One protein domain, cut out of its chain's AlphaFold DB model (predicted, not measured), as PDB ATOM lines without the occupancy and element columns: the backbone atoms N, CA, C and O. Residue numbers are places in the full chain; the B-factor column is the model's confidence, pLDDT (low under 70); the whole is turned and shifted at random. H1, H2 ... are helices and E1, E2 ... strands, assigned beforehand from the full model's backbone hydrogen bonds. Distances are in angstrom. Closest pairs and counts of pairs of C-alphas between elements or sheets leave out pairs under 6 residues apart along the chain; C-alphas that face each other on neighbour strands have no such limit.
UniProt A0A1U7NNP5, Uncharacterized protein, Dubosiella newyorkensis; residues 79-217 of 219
ATOM      1  N   SER A  79       3.333  16.144  42.691       97.12
ATOM      2  CA  SER A  79       3.825  14.786  42.412       97.12
ATOM      3  C   SER A  79       3.884  13.887  43.652       97.12
ATOM      4  O   SER A  79       3.609  12.690  43.565       97.12
ATOM      5  N   GLY A  80       4.207  14.461  44.814       96.00
ATOM      6  CA  GLY A  80       4.264  13.748  46.091       96.00
ATOM      7  C   GLY A  80       2.909  13.578  46.779       96.00
ATOM      8  O   GLY A  80       2.775  12.733  47.661       96.00
ATOM      9  N   GLU A  81       1.899  14.351  46.380       97.56
ATOM     10  CA  GLU A  81       0.573  14.359  47.004       97.56
ATOM     11  C   GLU A  81      -0.420  13.480  46.239       97.56
ATOM     12  O   GLU A  81      -1.186  12.741  46.863       97.56
ATOM     13  N   LEU A  82      -0.346  13.463  44.900       97.94
ATOM     14  CA  LEU A  82      -1.308  12.757  44.050       97.94
ATOM     15  C   LEU A  82      -1.512  11.272  44.431       97.94
ATOM     16  O   LEU A  82      -2.668  10.854  44.544       97.94
ATOM     17  N   PRO A  83      -0.469  10.455  44.706       98.25
ATOM     18  CA  PRO A  83      -0.667   9.076  45.173       98.25
ATOM     19  C   PRO A  83      -1.518   8.974  46.453       98.25
ATOM     20  O   PRO A  83      -2.361   8.080  46.586       98.25
ATOM     21  N   SER A  84      -1.313   9.896  47.398       97.88
ATOM     22  CA  SER A  84      -2.064   9.958  48.654       97.88
ATOM     23  C   SER A  84      -3.500  10.420  48.421       97.88
ATOM     24  O   SER A  84      -4.427   9.830  48.980       97.88
ATOM     25  N   ASP A  85      -3.711  11.411  47.556       97.69
ATOM     26  CA  ASP A  85      -5.041  11.926  47.222       97.69
ATOM     27  C   ASP A  85      -5.920  10.854  46.574       97.69
ATOM     28  O   ASP A  85      -7.084  10.684  46.948       97.69
ATOM     29  N   LEU A  86      -5.358  10.065  45.652       98.31
ATOM     30  CA  LEU A  86      -6.055   8.933  45.038       98.31
ATOM     31  C   LEU A  86      -6.430   7.866  46.080       98.31
ATOM     32  O   LEU A  86      -7.547   7.338  46.069       98.31
ATOM     33  N   ALA A  87      -5.540   7.576  47.032       98.25
ATOM     34  CA  ALA A  87      -5.844   6.662  48.130       98.25
ATOM     35  C   ALA A  87      -6.943   7.215  49.056       98.25
ATOM     36  O   ALA A  87      -7.850   6.477  49.442       98.25
ATOM     37  N   GLN A  88      -6.917   8.513  49.369       97.94
ATOM     38  CA  GLN A  88      -7.936   9.181  50.188       97.94
ATOM     39  C   GLN A  88      -9.308   9.237  49.503       97.94
ATOM     40  O   GLN A  88     -10.332   9.145  50.183       97.94
ATOM     41  N   LYS A  89      -9.348   9.294  48.164       96.38
ATOM     42  CA  LYS A  89     -10.575   9.104  47.365       96.38
ATOM     43  C   LYS A  89     -11.133   7.675  47.443       96.38
ATOM     44  O   LYS A  89     -12.241   7.430  46.968       96.38
ATOM     45  N   GLY A  90     -10.395   6.735  48.034       97.81
ATOM     46  CA  GLY A  90     -10.776   5.328  48.128       97.81
ATOM     47  C   GLY A  90     -10.550   4.553  46.830       97.81
ATOM     48  O   GLY A  90     -11.173   3.515  46.634       97.81
ATOM     49  N   TRP A  91      -9.694   5.053  45.932       98.12
ATOM     50  CA  TRP A  91      -9.473   4.443  44.614       98.12
ATOM     51  C   TRP A  91      -8.451   3.304  44.623       98.12
ATOM     52  O   TRP A  91      -8.251   2.613  43.623       98.12
ATOM     53  N   GLY A  92      -7.780   3.114  45.752       98.19
ATOM     54  CA  GLY A  92      -6.701   2.158  45.898       98.19
ATOM     55  C   GLY A  92      -5.987   2.321  47.228       98.19
ATOM     56  O   GLY A  92      -6.519   2.890  48.183       98.19
ATOM     57  N   LYS A  93      -4.760   1.809  47.287       98.12
ATOM     58  CA  LYS A  93      -3.910   1.839  48.478       98.12
ATOM     59  C   LYS A  93      -2.624   2.607  48.210       98.12
ATOM     60  O   LYS A  93      -2.003   2.427  47.167       98.12
ATOM     61  N   LEU A  94      -2.204   3.388  49.200       98.50
ATOM     62  CA  LEU A  94      -0.861   3.949  49.261       98.50
ATOM     63  C   LEU A  94       0.078   2.950  49.952       98.50
ATOM     64  O   LEU A  94      -0.214   2.452  51.044       98.50
ATOM     65  N   ILE A  95       1.205   2.661  49.315       98.56
ATOM     66  CA  ILE A  95       2.269   1.785  49.792       98.56
ATOM     67  C   ILE A  95       3.522   2.653  49.947       98.56
ATOM     68  O   ILE A  95       4.050   3.134  48.946       98.56
ATOM     69  N   PRO A  96       4.016   2.856  51.180       97.69
ATOM     70  CA  PRO A  96       5.242   3.610  51.398       97.69
ATOM     71  C   PRO A  96       6.433   2.977  50.677       97.69
ATOM     72  O   PRO A  96       6.550   1.748  50.692       97.69
ATOM     73  N   ALA A  97       7.359   3.789  50.166       96.56
ATOM     74  CA  ALA A  97       8.526   3.354  49.391       96.56
ATOM     75  C   ALA A  97       9.276   2.165  50.023       96.56
ATOM     76  O   ALA A  97       9.595   1.178  49.370       96.56
ATOM     77  N   ALA A  98       9.494   2.215  51.341       95.88
ATOM     78  CA  ALA A  98      10.205   1.179  52.097       95.88
ATOM     79  C   ALA A  98       9.458  -0.168  52.218       95.88
ATOM     80  O   ALA A  98       9.992  -1.114  52.799       95.88
ATOM     81  N   LYS A  99       8.207  -0.244  51.754       97.00
ATOM     82  CA  LYS A  99       7.340  -1.431  51.809       97.00
ATOM     83  C   LYS A  99       6.943  -1.946  50.427       97.00
ATOM     84  O   LYS A  99       6.149  -2.882  50.362       97.00
ATOM     85  N   ILE A 100       7.444  -1.338  49.354       97.00
ATOM     86  CA  ILE A 100       7.197  -1.811  47.994       97.00
ATOM     87  C   ILE A 100       7.937  -3.137  47.804       97.00
ATOM     88  O   ILE A 100       9.128  -3.241  48.094       97.00
ATOM     89  N   ASP A 101       7.215  -4.148  47.334       94.44
ATOM     90  CA  ASP A 101       7.728  -5.498  47.079       94.44
ATOM     91  C   ASP A 101       7.464  -5.988  45.646       94.44
ATOM     92  O   ASP A 101       7.890  -7.082  45.287       94.44
ATOM     93  N   SER A 102       6.731  -5.203  44.852       95.00
ATOM     94  CA  SER A 102       6.264  -5.557  43.513       95.00
ATOM     95  C   SER A 102       5.809  -4.319  42.745       95.00
ATOM     96  O   SER A 102       5.331  -3.354  43.356       95.00
ATOM     97  N   TYR A 103       5.857  -4.381  41.413       95.94
ATOM     98  CA  TYR A 103       5.313  -3.343  40.533       95.94
ATOM     99  C   TYR A 103       4.272  -3.929  39.569       95.94
ATOM    100  O   TYR A 103       4.526  -4.894  38.851       95.94
ATOM    101  N   GLU A 104       3.082  -3.330  39.529       94.19
ATOM    102  CA  GLU A 104       1.998  -3.727  38.625       94.19
ATOM    103  C   GLU A 104       1.774  -2.668  37.535       94.19
ATOM    104  O   GLU A 104       1.877  -1.470  37.812       94.19
ATOM    105  N   PRO A 105       1.408  -3.067  36.300       94.19
ATOM    106  CA  PRO A 105       0.972  -2.116  35.285       94.19
ATOM    107  C   PRO A 105      -0.147  -1.207  35.813       94.19
ATOM    108  O   PRO A 105      -1.151  -1.689  36.351       94.19
ATOM    109  N   GLY A 106       0.042   0.098  35.641       95.69
ATOM    110  CA  GLY A 106      -0.852   1.146  36.125       95.69
ATOM    111  C   GLY A 106      -0.531   1.674  37.524       95.69
ATOM    112  O   GLY A 106      -1.123   2.682  37.902       95.69
ATOM    113  N   ASP A 107       0.381   1.057  38.288       98.06
ATOM    114  CA  ASP A 107       0.851   1.649  39.546       98.06
ATOM    115  C   ASP A 107       1.400   3.063  39.285       98.06
ATOM    116  O   ASP A 107       2.120   3.291  38.309       98.06
ATOM    117  N   ILE A 108       1.057   4.002  40.166       98.75
ATOM    118  CA  ILE A 108       1.533   5.389  40.116       98.75
ATOM    119  C   ILE A 108       2.543   5.568  41.239       98.75
ATOM    120  O   ILE A 108       2.236   5.265  42.390       98.75
ATOM    121  N   LEU A 109       3.735   6.061  40.920       98.75
ATOM    122  CA  LEU A 109       4.791   6.290  41.899       98.75
ATOM    123  C   LEU A 109       5.152   7.763  41.935       98.75
ATOM    124  O   LEU A 109       5.446   8.338  40.890       98.75
ATOM    125  N   GLY A 110       5.120   8.356  43.127       98.25
ATOM    126  CA  GLY A 110       5.317   9.791  43.323       98.25
ATOM    127  C   GLY A 110       6.148  10.126  44.558       98.25
ATOM    128  O   GLY A 110       6.136   9.405  45.560       98.25
ATOM    129  N   ASN A 111       6.887  11.227  44.469       97.44
ATOM    130  CA  ASN A 111       7.549  11.904  45.582       97.44
ATOM    131  C   ASN A 111       7.595  13.421  45.317       97.44
ATOM    132  O   ASN A 111       7.054  13.896  44.324       97.44
ATOM    133  N   GLU A 112       8.249  14.195  46.185       95.31
ATOM    134  CA  GLU A 112       8.321  15.663  46.066       95.31
ATOM    135  C   GLU A 112       8.976  16.175  44.769       95.31
ATOM    136  O   GLU A 112       8.802  17.340  44.430       95.31
ATOM    137  N   GLY A 113       9.736  15.340  44.051       95.00
ATOM    138  CA  GLY A 113      10.451  15.746  42.842       95.00
ATOM    139  C   GLY A 113       9.827  15.262  41.536       95.00
ATOM    140  O   GLY A 113       9.994  15.921  40.511       95.00
ATOM    141  N   HIS A 114       9.164  14.100  41.530       97.94
ATOM    142  CA  HIS A 114       8.707  13.481  40.285       97.94
ATOM    143  C   HIS A 114       7.573  12.470  40.489       97.94
ATOM    144  O   HIS A 114       7.364  11.955  41.589       97.94
ATOM    145  N   ILE A 115       6.853  12.168  39.406       98.69
ATOM    146  CA  ILE A 115       5.788  11.160  39.362       98.69
ATOM    147  C   ILE A 115       5.775  10.421  38.016       98.69
ATOM    148  O   ILE A 115       6.058  11.004  36.966       98.69
ATOM    149  N   TYR A 116       5.463   9.124  38.037       98.81
ATOM    150  CA  TYR A 116       5.401   8.280  36.839       98.81
ATOM    151  C   TYR A 116       4.405   7.126  36.976       98.81
ATOM    152  O   TYR A 116       3.911   6.824  38.065       98.81
ATOM    153  N   ILE A 117       4.125   6.469  35.846       98.69
ATOM    154  CA  ILE A 117       3.217   5.324  35.751       98.69
ATOM    155  C   ILE A 117       4.006   4.088  35.318       98.69
ATOM    156  O   ILE A 117       4.774   4.131  34.355       98.69
ATOM    157  N   VAL A 118       3.796   2.968  36.002       97.75
ATOM    158  CA  VAL A 118       4.412   1.678  35.671       97.75
ATOM    159  C   VAL A 118       3.721   1.045  34.468       97.75
ATOM    160  O   VAL A 118       2.501   0.880  34.445       97.75
ATOM    161  N   LEU A 119       4.514   0.601  33.494       95.44
ATOM    162  CA  LEU A 119       4.071  -0.256  32.390       95.44
ATOM    163  C   LEU A 119       4.351  -1.740  32.665       95.44
ATOM    164  O   LEU A 119       3.663  -2.610  32.124       95.44
ATOM    165  N   GLY A 120       5.330  -2.041  33.521       93.31
ATOM    166  CA  GLY A 120       5.496  -3.355  34.136       93.31
ATOM    167  C   GLY A 120       6.897  -3.642  34.662       93.31
ATOM    168  O   GLY A 120       7.855  -2.941  34.350       93.31
ATOM    169  N   GLU A 121       6.999  -4.712  35.444       94.44
ATOM    170  CA  GLU A 121       8.243  -5.237  36.011       94.44
ATOM    171  C   GLU A 121       8.844  -6.335  35.121       94.44
ATOM    172  O   GLU A 121       8.113  -7.151  34.547       94.44
ATOM    173  N   MET A 122      10.170  -6.337  34.986       94.50
ATOM    174  CA  MET A 122      10.945  -7.340  34.252       94.50
ATOM    175  C   MET A 122      11.459  -8.441  35.188       94.50
ATOM    176  O   MET A 122      11.508  -8.270  36.404       94.50
ATOM    177  N   GLU A 123      11.915  -9.568  34.632       93.94
ATOM    178  CA  GLU A 123      12.410 -10.698  35.442       93.94
ATOM    179  C   GLU A 123      13.666 -10.362  36.265       93.94
ATOM    180  O   GLU A 123      13.903 -10.964  37.311       93.94
ATOM    181  N   ASP A 124      14.473  -9.401  35.810       96.12
ATOM    182  CA  ASP A 124      15.664  -8.914  36.518       96.12
ATOM    183  C   ASP A 124      15.354  -7.837  37.581       96.12
ATOM    184  O   ASP A 124      16.275  -7.262  38.173       96.12
ATOM    185  N   GLY A 125      14.065  -7.565  37.826       95.75
ATOM    186  CA  GLY A 125      13.567  -6.574  38.781       95.75
ATOM    187  C   GLY A 125      13.660  -5.125  38.297       95.75
ATOM    188  O   GLY A 125      13.384  -4.211  39.071       95.75
ATOM    189  N   SER A 126      14.084  -4.886  37.051       98.00
ATOM    190  CA  SER A 126      13.978  -3.557  36.442       98.00
ATOM    191  C   SER A 126      12.534  -3.240  36.048       98.00
ATOM    192  O   SER A 126      11.726  -4.138  35.807       98.00
ATOM    193  N   VAL A 127      12.189  -1.956  35.990       97.56
ATOM    194  CA  VAL A 127      10.821  -1.490  35.745       97.56
ATOM    195  C   VAL A 127      10.770  -0.669  34.464       97.56
ATOM    196  O   VAL A 127      11.585   0.228  34.243       97.56
ATOM    197  N   LEU A 128       9.788  -0.979  33.621       97.50
ATOM    198  CA  LEU A 128       9.403  -0.174  32.471       97.50
ATOM    199  C   LEU A 128       8.308   0.808  32.898       97.50
ATOM    200  O   LEU A 128       7.321   0.408  33.525       97.50
ATOM    201  N   LEU A 129       8.459   2.080  32.544       97.94
ATOM    202  CA  LEU A 129       7.566   3.152  32.977       97.94
ATOM    203  C   LEU A 129       7.329   4.191  31.883       97.94
ATOM    204  O   LEU A 129       8.111   4.307  30.943       97.94
ATOM    205  N   VAL A 130       6.262   4.969  32.041       98.12
ATOM    206  CA  VAL A 130       5.978   6.166  31.242       98.12
ATOM    207  C   VAL A 130       5.920   7.388  32.151       98.12
ATOM    208  O   VAL A 130       5.355   7.348  33.248       98.12
ATOM    209  N   HIS A 131       6.535   8.477  31.705       98.50
ATOM    210  CA  HIS A 131       6.639   9.718  32.467       98.50
ATOM    211  C   HIS A 131       6.846  10.917  31.543       98.50
ATOM    212  O   HIS A 131       7.185  10.745  30.373       98.50
ATOM    213  N   SER A 132       6.684  12.127  32.085       98.19
ATOM    214  CA  SER A 132       7.158  13.360  31.449       98.19
ATOM    215  C   SER A 132       8.354  13.901  32.221       98.19
ATOM    216  O   SER A 132       8.236  14.248  33.392       98.19
ATOM    217  N   SER A 133       9.504  13.970  31.569       95.31
ATOM    218  CA  SER A 133      10.710  14.665  32.036       95.31
ATOM    219  C   SER A 133      11.338  15.361  30.836       95.31
ATOM    220  O   SER A 133      11.015  14.967  29.717       95.31
ATOM    221  N   PRO A 134      12.255  16.330  30.985       95.75
ATOM    222  CA  PRO A 134      12.971  16.865  29.832       95.75
ATOM    223  C   PRO A 134      13.528  15.728  28.948       95.75
ATOM    224  O   PRO A 134      14.161  14.810  29.484       95.75
ATOM    225  N   PRO A 135      13.245  15.720  27.629       96.19
ATOM    226  CA  PRO A 135      12.582  16.768  26.835       96.19
ATOM    227  C   PRO A 135      11.051  16.616  26.663       96.19
ATOM    228  O   PRO A 135      10.402  17.486  26.078       96.19
ATOM    229  N   GLY A 136      10.432  15.538  27.147       97.56
ATOM    230  CA  GLY A 136       8.978  15.356  27.169       97.56
ATOM    231  C   GLY A 136       8.507  13.977  27.609       97.56
ATOM    232  O   GLY A 136       9.233  13.210  28.237       97.56
ATOM    233  N   VAL A 137       7.252  13.678  27.272       97.69
ATOM    234  CA  VAL A 137       6.621  12.391  27.576       97.69
ATOM    235  C   VAL A 137       7.334  11.271  26.827       97.69
ATOM    236  O   VAL A 137       7.447  11.320  25.603       97.69
ATOM    237  N   GLN A 138       7.781  10.253  27.556       97.25
ATOM    238  CA  GLN A 138       8.467   9.101  26.987       97.25
ATOM    239  C   GLN A 138       8.316   7.849  27.846       97.25
ATOM    240  O   GLN A 138       7.947   7.902  29.024       97.25
ATOM    241  N   ILE A 139       8.632   6.716  27.225       97.50
ATOM    242  CA  ILE A 139       8.818   5.441  27.908       97.50
ATOM    243  C   ILE A 139      10.290   5.324  28.275       97.50
ATOM    244  O   ILE A 139      11.153   5.552  27.429       97.50
ATOM    245  N   SER A 140      10.553   4.925  29.513       98.38
ATOM    246  CA  SER A 140      11.904   4.723  30.022       98.38
ATOM    247  C   SER A 140      12.019   3.409  30.786       98.38
ATOM    248  O   SER A 140      11.030   2.874  31.297       98.38
ATOM    249  N   GLY A 141      13.242   2.894  30.872       98.31
ATOM    250  CA  GLY A 141      13.588   1.747  31.707       98.31
ATOM    251  C   GLY A 141      14.475   2.144  32.882       98.31
ATOM    252  O   GLY A 141      15.355   2.998  32.736       98.31
ATOM    253  N   THR A 142      14.267   1.515  34.038       98.62
ATOM    254  CA  THR A 142      15.177   1.639  35.185       98.62
ATOM    255  C   THR A 142      16.364   0.680  35.053       98.62
ATOM    256  O   THR A 142      16.253  -0.359  34.395       98.62
ATOM    257  N   PRO A 143      17.480   0.925  35.760       98.50
ATOM    258  CA  PRO A 143      18.487  -0.101  35.999       98.50
ATOM    259  C   PRO A 143      17.876  -1.274  36.785       98.50
ATOM    260  O   PRO A 143      16.765  -1.172  37.314       98.50
ATOM    261  N   THR A 144      18.604  -2.383  36.914       98.25
ATOM    262  CA  THR A 144      18.228  -3.425  37.892       98.25
ATOM    263  C   THR A 144      18.340  -2.884  39.327       98.25
ATOM    264  O   THR A 144      19.038  -1.888  39.547       98.25
ATOM    265  N   PRO A 145      17.762  -3.547  40.349       96.75
ATOM    266  CA  PRO A 145      17.900  -3.114  41.746       96.75
ATOM    267  C   PRO A 145      19.353  -3.002  42.247       96.75
ATOM    268  O   PRO A 145      19.623  -2.285  43.207       96.75
ATOM    269  N   ASN A 146      20.301  -3.675  41.584       96.50
ATOM    270  CA  ASN A 146      21.737  -3.589  41.876       96.50
ATOM    271  C   ASN A 146      22.464  -2.480  41.086       96.50
ATOM    272  O   ASN A 146      23.680  -2.341  41.216       96.50
ATOM    273  N   GLY A 147      21.746  -1.705  40.266       97.12
ATOM    274  CA  GLY A 147      22.285  -0.598  39.475       97.12
ATOM    275  C   GLY A 147      22.856  -0.987  38.107       97.12
ATOM    276  O   GLY A 147      23.628  -0.213  37.546       97.12
ATOM    277  N   ASP A 148      22.518  -2.161  37.562       97.56
ATOM    278  CA  ASP A 148      22.974  -2.549  36.218       97.56
ATOM    279  C   ASP A 148      22.191  -1.794  35.134       97.56
ATOM    280  O   ASP A 148      20.967  -1.909  35.054       97.56
ATOM    281  N   LEU A 149      22.912  -1.039  34.301       97.06
ATOM    282  CA  LEU A 149      22.374  -0.264  33.179       97.06
ATOM    283  C   LEU A 149      22.085  -1.116  31.932       97.06
ATOM    284  O   LEU A 149      21.519  -0.611  30.968       97.06
ATOM    285  N   SER A 150      22.449  -2.399  31.939       97.00
ATOM    286  CA  SER A 150      22.123  -3.365  30.879       97.00
ATOM    287  C   SER A 150      20.816  -4.116  31.169       97.00
ATOM    288  O   SER A 150      20.653  -5.259  30.743       97.00
ATOM    289  N   SER A 151      19.913  -3.504  31.941       98.19
ATOM    290  CA  SER A 151      18.671  -4.129  32.386       98.19
ATOM    291  C   SER A 151      17.713  -4.424  31.232       98.19
ATOM    292  O   SER A 151      17.716  -3.754  30.193       98.19
ATOM    293  N   GLN A 152      16.834  -5.399  31.443       97.19
ATOM    294  CA  GLN A 152      15.778  -5.743  30.495       97.19
ATOM    295  C   GLN A 152      14.865  -4.545  30.208       97.19
ATOM    296  O   GLN A 152      14.528  -4.310  29.048       97.19
ATOM    297  N   ALA A 153      14.515  -3.744  31.222       97.06
ATOM    298  CA  ALA A 153      13.632  -2.596  31.033       97.06
ATOM    299  C   ALA A 153      14.278  -1.509  30.169       97.06
ATOM    300  O   ALA A 153      13.602  -0.934  29.318       97.06
ATOM    301  N   ILE A 154      15.578  -1.236  30.349       98.19
ATOM    302  CA  ILE A 154      16.309  -0.255  29.533       98.19
ATOM    303  C   ILE A 154      16.381  -0.723  28.081       98.19
ATOM    304  O   ILE A 154      16.094   0.050  27.166       98.19
ATOM    305  N   LEU A 155      16.741  -1.989  27.851       96.44
ATOM    306  CA  LEU A 155      16.804  -2.547  26.499       96.44
ATOM    307  C   LEU A 155      15.436  -2.476  25.805       96.44
ATOM    308  O   LEU A 155      15.351  -2.056  24.649       96.44
ATOM    309  N   LEU A 156      14.370  -2.816  26.532       95.25
ATOM    310  CA  LEU A 156      13.006  -2.787  26.023       95.25
ATOM    311  C   LEU A 156      12.515  -1.359  25.740       95.25
ATOM    312  O   LEU A 156      11.971  -1.117  24.666       95.25
ATOM    313  N   ALA A 157      12.745  -0.404  26.646       96.31
ATOM    314  CA  ALA A 157      12.376   0.998  26.437       96.31
ATOM    315  C   ALA A 157      13.040   1.574  25.180       96.31
ATOM    316  O   ALA A 157      12.369   2.182  24.347       96.31
ATOM    317  N   ASN A 158      14.340   1.325  25.001       96.56
ATOM    318  CA  ASN A 158      15.069   1.777  23.817       96.56
ATOM    319  C   ASN A 158      14.544   1.127  22.524       96.56
ATOM    320  O   ASN A 158      14.393   1.820  21.518       96.56
ATOM    321  N   SER A 159      14.235  -0.176  22.534       94.12
ATOM    322  CA  SER A 159      13.632  -0.858  21.375       94.12
ATOM    323  C   SER A 159      12.259  -0.272  21.036       94.12
ATOM    324  O   SER A 159      12.064   0.186  19.913       94.12
ATOM    325  N   ILE A 160      11.349  -0.148  22.010       93.25
ATOM    326  CA  ILE A 160      10.013   0.431  21.785       93.25
ATOM    327  C   ILE A 160      10.121   1.855  21.232       93.25
ATOM    328  O   ILE A 160       9.496   2.174  20.221       93.25
ATOM    329  N   MET A 161      10.912   2.717  21.874       95.25
ATOM    330  CA  MET A 161      11.019   4.119  21.472       95.25
ATOM    331  C   MET A 161      11.649   4.276  20.086       95.25
ATOM    332  O   MET A 161      11.153   5.069  19.288       95.25
ATOM    333  N   SER A 162      12.679   3.495  19.753       94.88
ATOM    334  CA  SER A 162      13.319   3.565  18.431       94.88
ATOM    335  C   SER A 162      12.457   2.984  17.304       94.88
ATOM    336  O   SER A 162      12.454   3.534  16.199       94.88
ATOM    337  N   GLU A 163      11.686   1.926  17.568       92.50
ATOM    338  CA  GLU A 163      10.865   1.244  16.559       92.50
ATOM    339  C   GLU A 163       9.486   1.883  16.364       92.50
ATOM    340  O   GLU A 163       8.980   1.930  15.243       92.50
ATOM    341  N   ARG A 164       8.858   2.364  17.443       90.31
ATOM    342  CA  ARG A 164       7.472   2.870  17.430       90.31
ATOM    343  C   ARG A 164       7.387   4.390  17.462       90.31
ATOM    344  O   ARG A 164       6.447   4.962  16.918       90.31
ATOM    345  N   TYR A 165       8.378   5.045  18.057       93.12
ATOM    346  CA  TYR A 165       8.432   6.497  18.218       93.12
ATOM    347  C   TYR A 165       9.703   7.072  17.582       93.12
ATOM    348  O   TYR A 165      10.333   7.976  18.130       93.12
ATOM    349  N   THR A 166      10.075   6.569  16.400       94.88
ATOM    350  CA  THR A 166      11.354   6.862  15.731       94.88
ATOM    351  C   THR A 166      11.632   8.359  15.604       94.88
ATOM    352  O   THR A 166      12.700   8.811  15.992       94.88
ATOM    353  N   ALA A 167      10.653   9.160  15.165       94.12
ATOM    354  CA  ALA A 167      10.831  10.609  15.020       94.12
ATOM    355  C   ALA A 167      11.127  11.328  16.352       94.12
ATOM    356  O   ALA A 167      11.787  12.367  16.362       94.12
ATOM    357  N   TRP A 168      10.633  10.792  17.472       95.88
ATOM    358  CA  TRP A 168      10.974  11.273  18.809       95.88
ATOM    359  C   TRP A 168      12.368  10.796  19.214       95.88
ATOM    360  O   TRP A 168      13.205  11.612  19.586       95.88
ATOM    361  N   SER A 169      12.630   9.490  19.099       96.62
ATOM    362  CA  SER A 169      13.888   8.864  19.522       96.62
ATOM    363  C   SER A 169      15.102   9.389  18.742       96.62
ATOM    364  O   SER A 169      16.163   9.600  19.320       96.62
ATOM    365  N   GLU A 170      14.946   9.713  17.456       96.25
ATOM    366  CA  GLU A 170      15.994  10.353  16.649       96.25
ATOM    367  C   GLU A 170      16.376  11.746  17.171       96.25
ATOM    368  O   GLU A 170      17.547  12.120  17.117       96.25
ATOM    369  N   LYS A 171      15.406  12.514  17.687       95.88
ATOM    370  CA  LYS A 171      15.663  13.828  18.296       95.88
ATOM    371  C   LYS A 171      16.201  13.691  19.720       95.88
ATOM    372  O   LYS A 171      17.090  14.444  20.109       95.88
ATOM    373  N   TYR A 172      15.662  12.738  20.478       96.69
ATOM    374  CA  TYR A 172      15.868  12.582  21.915       96.69
ATOM    375  C   TYR A 172      16.110  11.102  22.273       96.69
ATOM    376  O   TYR A 172      15.184  10.410  22.690       96.69
ATOM    377  N   PRO A 173      17.345  10.592  22.122       95.44
ATOM    378  CA  PRO A 173      17.612   9.148  22.127       95.44
ATOM    379  C   PRO A 173      17.777   8.507  23.515       95.44
ATOM    380  O   PRO A 173      18.038   7.309  23.599       95.44
ATOM    381  N   ASN A 174      17.705   9.271  24.610       95.06
ATOM    382  CA  ASN A 174      17.932   8.728  25.950       95.06
ATOM    383  C   ASN A 174      16.617   8.319  26.627       95.06
ATOM    384  O   ASN A 174      15.878   9.174  27.106       95.06
ATOM    385  N   HIS A 175      16.389   7.008  26.723       97.44
ATOM    386  CA  HIS A 175      15.194   6.396  27.323       97.44
ATOM    387  C   HIS A 175      15.523   5.613  28.607       97.44
ATOM    388  O   HIS A 175      14.941   4.569  28.908       97.44
ATOM    389  N   THR A 176      16.533   6.079  29.344       97.94
ATOM    390  CA  THR A 176      16.989   5.485  30.606       97.94
ATOM    391  C   THR A 176      16.764   6.459  31.749       97.94
ATOM    392  O   THR A 176      17.141   7.627  31.654       97.94
ATOM    393  N   VAL A 177      16.206   5.962  32.851       97.56
ATOM    394  CA  VAL A 177      16.178   6.681  34.132       97.56
ATOM    395  C   VAL A 177      17.196   6.079  35.096       97.56
ATOM    396  O   VAL A 177      17.738   5.002  34.853       97.56
ATOM    397  N   ASP A 178      17.493   6.777  36.187       95.81
ATOM    398  CA  ASP A 178      18.450   6.299  37.182       95.81
ATOM    399  C   ASP A 178      17.809   5.389  38.251       95.81
ATOM    400  O   ASP A 178      16.601   5.153  38.285       95.81
ATOM    401  N   LEU A 179      18.651   4.852  39.140       96.31
ATOM    402  CA  LEU A 179      18.249   3.918  40.194       96.31
ATOM    403  C   LEU A 179      17.254   4.518  41.205       96.31
ATOM    404  O   LEU A 179      16.535   3.764  41.862       96.31
ATOM    405  N   SER A 180      17.181   5.847  41.332       94.94
ATOM    406  CA  SER A 180      16.212   6.488  42.223       94.94
ATOM    407  C   SER A 180      14.777   6.158  41.827       94.94
ATOM    408  O   SER A 180      13.932   6.065  42.697       94.94
ATOM    409  N   TYR A 181      14.489   5.831  40.566       96.19
ATOM    410  CA  TYR A 181      13.151   5.399  40.136       96.19
ATOM    411  C   TYR A 181      12.738   4.015  40.677       96.19
ATOM    412  O   TYR A 181      11.642   3.541  40.401       96.19
ATOM    413  N   LEU A 182      13.594   3.346  41.450       95.69
ATOM    414  CA  LEU A 182      13.234   2.166  42.244       95.69
ATOM    415  C   LEU A 182      13.245   2.455  43.757       95.69
ATOM    416  O   LEU A 182      13.053   1.542  44.560       95.69
ATOM    417  N   GLN A 183      13.535   3.694  44.172       91.44
ATOM    418  CA  GLN A 183      13.838   4.059  45.556       91.44
ATOM    419  C   GLN A 183      13.225   5.410  45.948       91.44
ATOM    420  O   GLN A 183      13.455   6.430  45.317       91.44
ATOM    421  N   GLY A 184      12.517   5.463  47.076       91.19
ATOM    422  CA  GLY A 184      12.051   6.749  47.617       91.19
ATOM    423  C   GLY A 184      10.884   7.380  46.849       91.19
ATOM    424  O   GLY A 184      10.707   8.594  46.909       91.19
ATOM    425  N   TYR A 185      10.094   6.559  46.157       97.88
ATOM    426  CA  TYR A 185       8.776   6.920  45.641       97.88
ATOM    427  C   TYR A 185       7.723   6.109  46.383       97.88
ATOM    428  O   TYR A 185       7.866   4.891  46.516       97.88
ATOM    429  N   ASP A 186       6.673   6.768  46.863       98.44
ATOM    430  CA  ASP A 186       5.514   6.061  47.393       98.44
ATOM    431  C   ASP A 186       4.661   5.563  46.225       98.44
ATOM    432  O   ASP A 186       4.485   6.253  45.221       98.44
ATOM    433  N   GLN A 187       4.140   4.346  46.352       98.69
ATOM    434  CA  GLN A 187       3.379   3.672  45.307       98.69
ATOM    435  C   GLN A 187       1.890   3.724  45.623       98.69
ATOM    436  O   GLN A 187       1.435   3.225  46.651       98.69
ATOM    437  N   PHE A 188       1.107   4.263  44.702       98.75
ATOM    438  CA  PHE A 188      -0.328   4.069  44.664       98.75
ATOM    439  C   PHE A 188      -0.668   2.865  43.784       98.75
ATOM    440  O   PHE A 188      -0.297   2.809  42.610       98.75
ATOM    441  N   ARG A 189      -1.407   1.915  44.362       98.00
ATOM    442  CA  ARG A 189      -1.930   0.740  43.661       98.00
ATOM    443  C   ARG A 189      -3.448   0.766  43.623       98.00
ATOM    444  O   ARG A 189      -4.097   0.787  44.671       98.00
ATOM    445  N   TRP A 190      -3.988   0.682  42.413       97.69
ATOM    446  CA  TRP A 190      -5.422   0.687  42.129       97.69
ATOM    447  C   TRP A 190      -6.186  -0.448  42.812       97.69
ATOM    448  O   TRP A 190      -5.744  -1.602  42.814       97.69
ATOM    449  N   ASP A 191      -7.382  -0.132  43.309       96.56
ATOM    450  CA  ASP A 191      -8.407  -1.132  43.597       96.56
ATOM    451  C   ASP A 191      -9.005  -1.632  42.262       96.56
ATOM    452  O   ASP A 191      -9.511  -0.825  41.476       96.56
ATOM    453  N   PRO A 192      -8.990  -2.949  41.976       92.75
ATOM    454  CA  PRO A 192      -9.549  -3.501  40.739       92.75
ATOM    455  C   PRO A 192     -11.048  -3.228  40.520       92.75
ATOM    456  O   PRO A 192     -11.533  -3.353  39.393       92.75
ATOM    457  N   SER A 193     -11.792  -2.894  41.580       93.44
ATOM    458  CA  SER A 193     -13.200  -2.488  41.487       93.44
ATOM    459  C   SER A 193     -13.392  -1.061  40.965       93.44
ATOM    460  O   SER A 193     -14.486  -0.732  40.513       93.44
ATOM    461  N   ILE A 194     -12.338  -0.242  40.999       94.81
ATOM    462  CA  ILE A 194     -12.324   1.139  40.504       94.81
ATOM    463  C   ILE A 194     -11.755   1.180  39.088       94.81
ATOM    464  O   ILE A 194     -12.396   1.710  38.185       94.81
ATOM    465  N   LEU A 195     -10.585   0.567  38.880       91.50
ATOM    466  CA  LEU A 195      -9.961   0.430  37.565       91.50
ATOM    467  C   LEU A 195      -9.822  -1.055  37.218       91.50
ATOM    468  O   LEU A 195      -8.877  -1.737  37.624       91.50
ATOM    469  N   THR A 196     -10.809  -1.573  36.490       89.81
ATOM    470  CA  THR A 196     -10.863  -2.989  36.125       89.81
ATOM    471  C   THR A 196      -9.927  -3.302  34.960       89.81
ATOM    472  O   THR A 196     -10.019  -2.707  33.889       89.81
ATOM    473  N   ASP A 197      -9.074  -4.312  35.135       91.06
ATOM    474  CA  ASP A 197      -8.206  -4.846  34.082       91.06
ATOM    475  C   ASP A 197      -8.996  -5.743  33.111       91.06
ATOM    476  O   ASP A 197      -8.907  -6.974  33.134       91.06
ATOM    477  N   VAL A 198      -9.824  -5.118  32.271       89.12
ATOM    478  CA  VAL A 198     -10.719  -5.810  31.325       89.12
ATOM    479  C   VAL A 198      -9.970  -6.603  30.247       89.12
ATOM    480  O   VAL A 198     -10.534  -7.530  29.667       89.12
ATOM    481  N   HIS A 199      -8.702  -6.270  30.001       89.00
ATOM    482  CA  HIS A 199      -7.853  -6.908  28.990       89.00
ATOM    483  C   HIS A 199      -6.820  -7.877  29.584       89.00
ATOM    484  O   HIS A 199      -6.094  -8.535  28.839       89.00
ATOM    485  N   GLY A 200      -6.766  -8.013  30.912       91.00
ATOM    486  CA  GLY A 200      -5.852  -8.926  31.598       91.00
ATOM    487  C   GLY A 200      -4.376  -8.526  31.503       91.00
ATOM    488  O   GLY A 200      -3.509  -9.400  31.602       91.00
ATOM    489  N   LEU A 201      -4.074  -7.237  31.317       90.12
ATOM    490  CA  LEU A 201      -2.719  -6.705  31.149       90.12
ATOM    491  C   LEU A 201      -1.817  -7.015  32.347       90.12
ATOM    492  O   LEU A 201      -0.627  -7.285  32.166       90.12
ATOM    493  N   LYS A 202      -2.364  -7.055  33.565       88.44
ATOM    494  CA  LYS A 202      -1.586  -7.358  34.778       88.44
ATOM    495  C   LYS A 202      -0.994  -8.766  34.769       88.44
ATOM    496  O   LYS A 202       0.043  -8.997  35.378       88.44
ATOM    497  N   LYS A 203      -1.655  -9.712  34.099       87.12
ATOM    498  CA  LYS A 203      -1.229 -11.122  34.017       87.12
ATOM    499  C   LYS A 203      -0.551 -11.464  32.696       87.12
ATOM    500  O   LYS A 203      -0.112 -12.598  32.514       87.12
ATOM    501  N   MET A 204      -0.525 -10.521  31.765       89.50
ATOM    502  CA  MET A 204       0.036 -10.727  30.445       89.50
ATOM    503  C   MET A 204       1.572 -10.694  30.534       89.50
ATOM    504  O   MET A 204       2.109  -9.812  31.212       89.50
ATOM    505  N   PRO A 205       2.288 -11.633  29.882       84.12
ATOM    506  CA  PRO A 205       3.741 -11.552  29.756       84.12
ATOM    507  C   PRO A 205       4.155 -10.208  29.157       84.12
ATOM    508  O   PRO A 205       3.426  -9.666  28.325       84.12
ATOM    509  N   THR A 206       5.313  -9.686  29.562       77.75
ATOM    510  CA  THR A 206       5.760  -8.341  29.173       77.75
ATOM    511  C   THR A 206       5.726  -8.129  27.664       77.75
ATOM    512  O   THR A 206       5.072  -7.185  27.235       77.75
ATOM    513  N   ASP A 207       6.328  -9.013  26.865       77.88
ATOM    514  CA  ASP A 207       6.366  -8.861  25.402       77.88
ATOM    515  C   ASP A 207       4.955  -8.769  24.807       77.88
ATOM    516  O   ASP A 207       4.638  -7.829  24.087       77.88
ATOM    517  N   SER A 208       4.054  -9.677  25.200       84.81
ATOM    518  CA  SER A 208       2.657  -9.658  24.746       84.81
ATOM    519  C   SER A 208       1.896  -8.417  25.217       84.81
ATOM    520  O   SER A 208       1.032  -7.919  24.498       84.81
ATOM    521  N   ARG A 209       2.204  -7.902  26.414       87.62
ATOM    522  CA  ARG A 209       1.623  -6.653  26.920       87.62
ATOM    523  C   ARG A 209       2.117  -5.456  26.115       87.62
ATOM    524  O   ARG A 209       1.318  -4.577  25.817       87.62
ATOM    525  N   MET A 210       3.403  -5.409  25.774       84.31
ATOM    526  CA  MET A 210       3.959  -4.331  24.954       84.31
ATOM    527  C   MET A 210       3.376  -4.378  23.546       84.31
ATOM    528  O   MET A 210       2.907  -3.356  23.054       84.31
ATOM    529  N   ASP A 211       3.291  -5.566  22.950       83.88
ATOM    530  CA  ASP A 211       2.580  -5.755  21.690       83.88
ATOM    531  C   ASP A 211       1.143  -5.254  21.810       83.88
ATOM    532  O   ASP A 211       0.707  -4.474  20.976       83.88
ATOM    533  N   TYR A 212       0.410  -5.612  22.863       87.06
ATOM    534  CA  TYR A 212      -0.954  -5.118  23.057       87.06
ATOM    535  C   TYR A 212      -1.024  -3.583  23.128       87.06
ATOM    536  O   TYR A 212      -1.832  -2.980  22.426       87.06
ATOM    537  N   LEU A 213      -0.176  -2.956  23.950       85.12
ATOM    538  CA  LEU A 213      -0.182  -1.507  24.173       85.12
ATOM    539  C   LEU A 213       0.239  -0.707  22.933       85.12
ATOM    540  O   LEU A 213      -0.238   0.413  22.747       85.12
ATOM    541  N   PHE A 214       1.118  -1.262  22.092       78.38
ATOM    542  CA  PHE A 214       1.752  -0.519  20.997       78.38
ATOM    543  C   PHE A 214       1.405  -1.022  19.588       78.38
ATOM    544  O   PHE A 214       1.673  -0.312  18.622       78.38
ATOM    545  N   SER A 215       0.762  -2.185  19.436       70.31
ATOM    546  CA  SER A 215       0.197  -2.641  18.149       70.31
ATOM    547  C   SER A 215      -1.207  -2.097  17.887       70.31
ATOM    548  O   SER A 215      -1.614  -1.973  16.733       70.31
ATOM    549  N   SER A 216      -1.951  -1.714  18.932       52.16
ATOM    550  CA  SER A 216      -3.309  -1.173  18.793       52.16
ATOM    551  C   SER A 216      -3.361   0.248  18.221       52.16
ATOM    552  O   SER A 216      -4.451   0.769  18.010       52.16
ATOM    553  N   LEU A 217      -2.207   0.879  17.982       48.19
ATOM    554  CA  LEU A 217      -2.081   2.226  17.415       48.19
ATOM    555  C   LEU A 217      -1.940   2.230  15.878       48.19
ATOM    556  O   LEU A 217      -1.852   3.300  15.283       48.19
TER     557      LEU A 217
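This is residues 79 to 217 of the 219 residues of an uncharacterized protein of Dubosiella newyorkensis (UniProt A0A1U7NNP5). One strongly twisted sheet of six strands runs through the body, with H1 over its E1 and E6 end and the longest helix, H2, along the strand E5 at its other end; H3 makes a corner with H2. After E6, residues 191 to 205 make a long unnamed loop to H5, which meets the sheet at E3 and comes near H2. You have 139 residues printed, with five named helices and six named strands in the order H1 E1 E2 E3 E4 E5 H2 H3 H4 E6 H5. The sheet's order is E1 E6 E2 E3 E4 E5, all antiparallel, and the class is mixed. The whole is compact, with a radius of gyration of the C-alphas of 14.7 A and spans of 41 by 32 by 27 A.

Start at H1, residues 82 to 88, which is on the sheet at a height of 7.4 A, over E6, residues 186 to 190; the closest C-alphas, of Pro 83 and Phe 188, are 5.0 A apart. Edge strand E1, residues 92 to 95, pairs with E6 through N 93 and O 189 at 2.9 A. On to E2, residues 108 to 110, also beside E6, with N 188 and O 108 at 2.8 A. E2, E3 (115 to 121), E4 (127 to 133) and E5 (136 to 141) form a meander, each strand the antiparallel neighbour of the one before; look for N 109 and O 116 at 3.0 A, N 119 and O 128 at 2.8 A, and N 138 and O 131 at 2.9 A. H2, residues 152 to 164, lies over E5 at a height of 7.8 A and runs along it, at 3 degrees on the local plane; C-alphas 141 and 154 are closest, 4.0 A. H3, residues 166 to 171, and H2 touch only at the corner, at Ser 162 and Ser 169, whose C-alphas are 5.4 A apart. H4, residues 179 to 182, only grazes the sheet. H5, residues 206 to 215, is on the sheet, its C-alpha 206 7.0 A from C-alpha 120 of E3, the closest pair; it is close to H2 but not clearly touching, with C-alphas 164 and 214 at 7.5 A. Every O i to N i+4 pair is within hydrogen-bond range in H1, H2 and H5, but 1 of 2 in H3; H4 is too short for one.

Find C-alpha 82 at (-1.308, 12.757, 44.050), where H1 begins. E3 spans 16.9 A, E4 16.6 A, E5 15.1 A, H2 17.7 A and E6 13.3 A. H5 spans 13.6 A and ends at C-alpha 215, (0.197, -2.641, 18.149).

The C-alphas farthest apart, of Gly 90 and Glu 170, are 41.6 A apart. The printed part has no cut. The links E1 to E2 and E6 to H5 are long. Only residues 216 to 217 have pLDDT under 70.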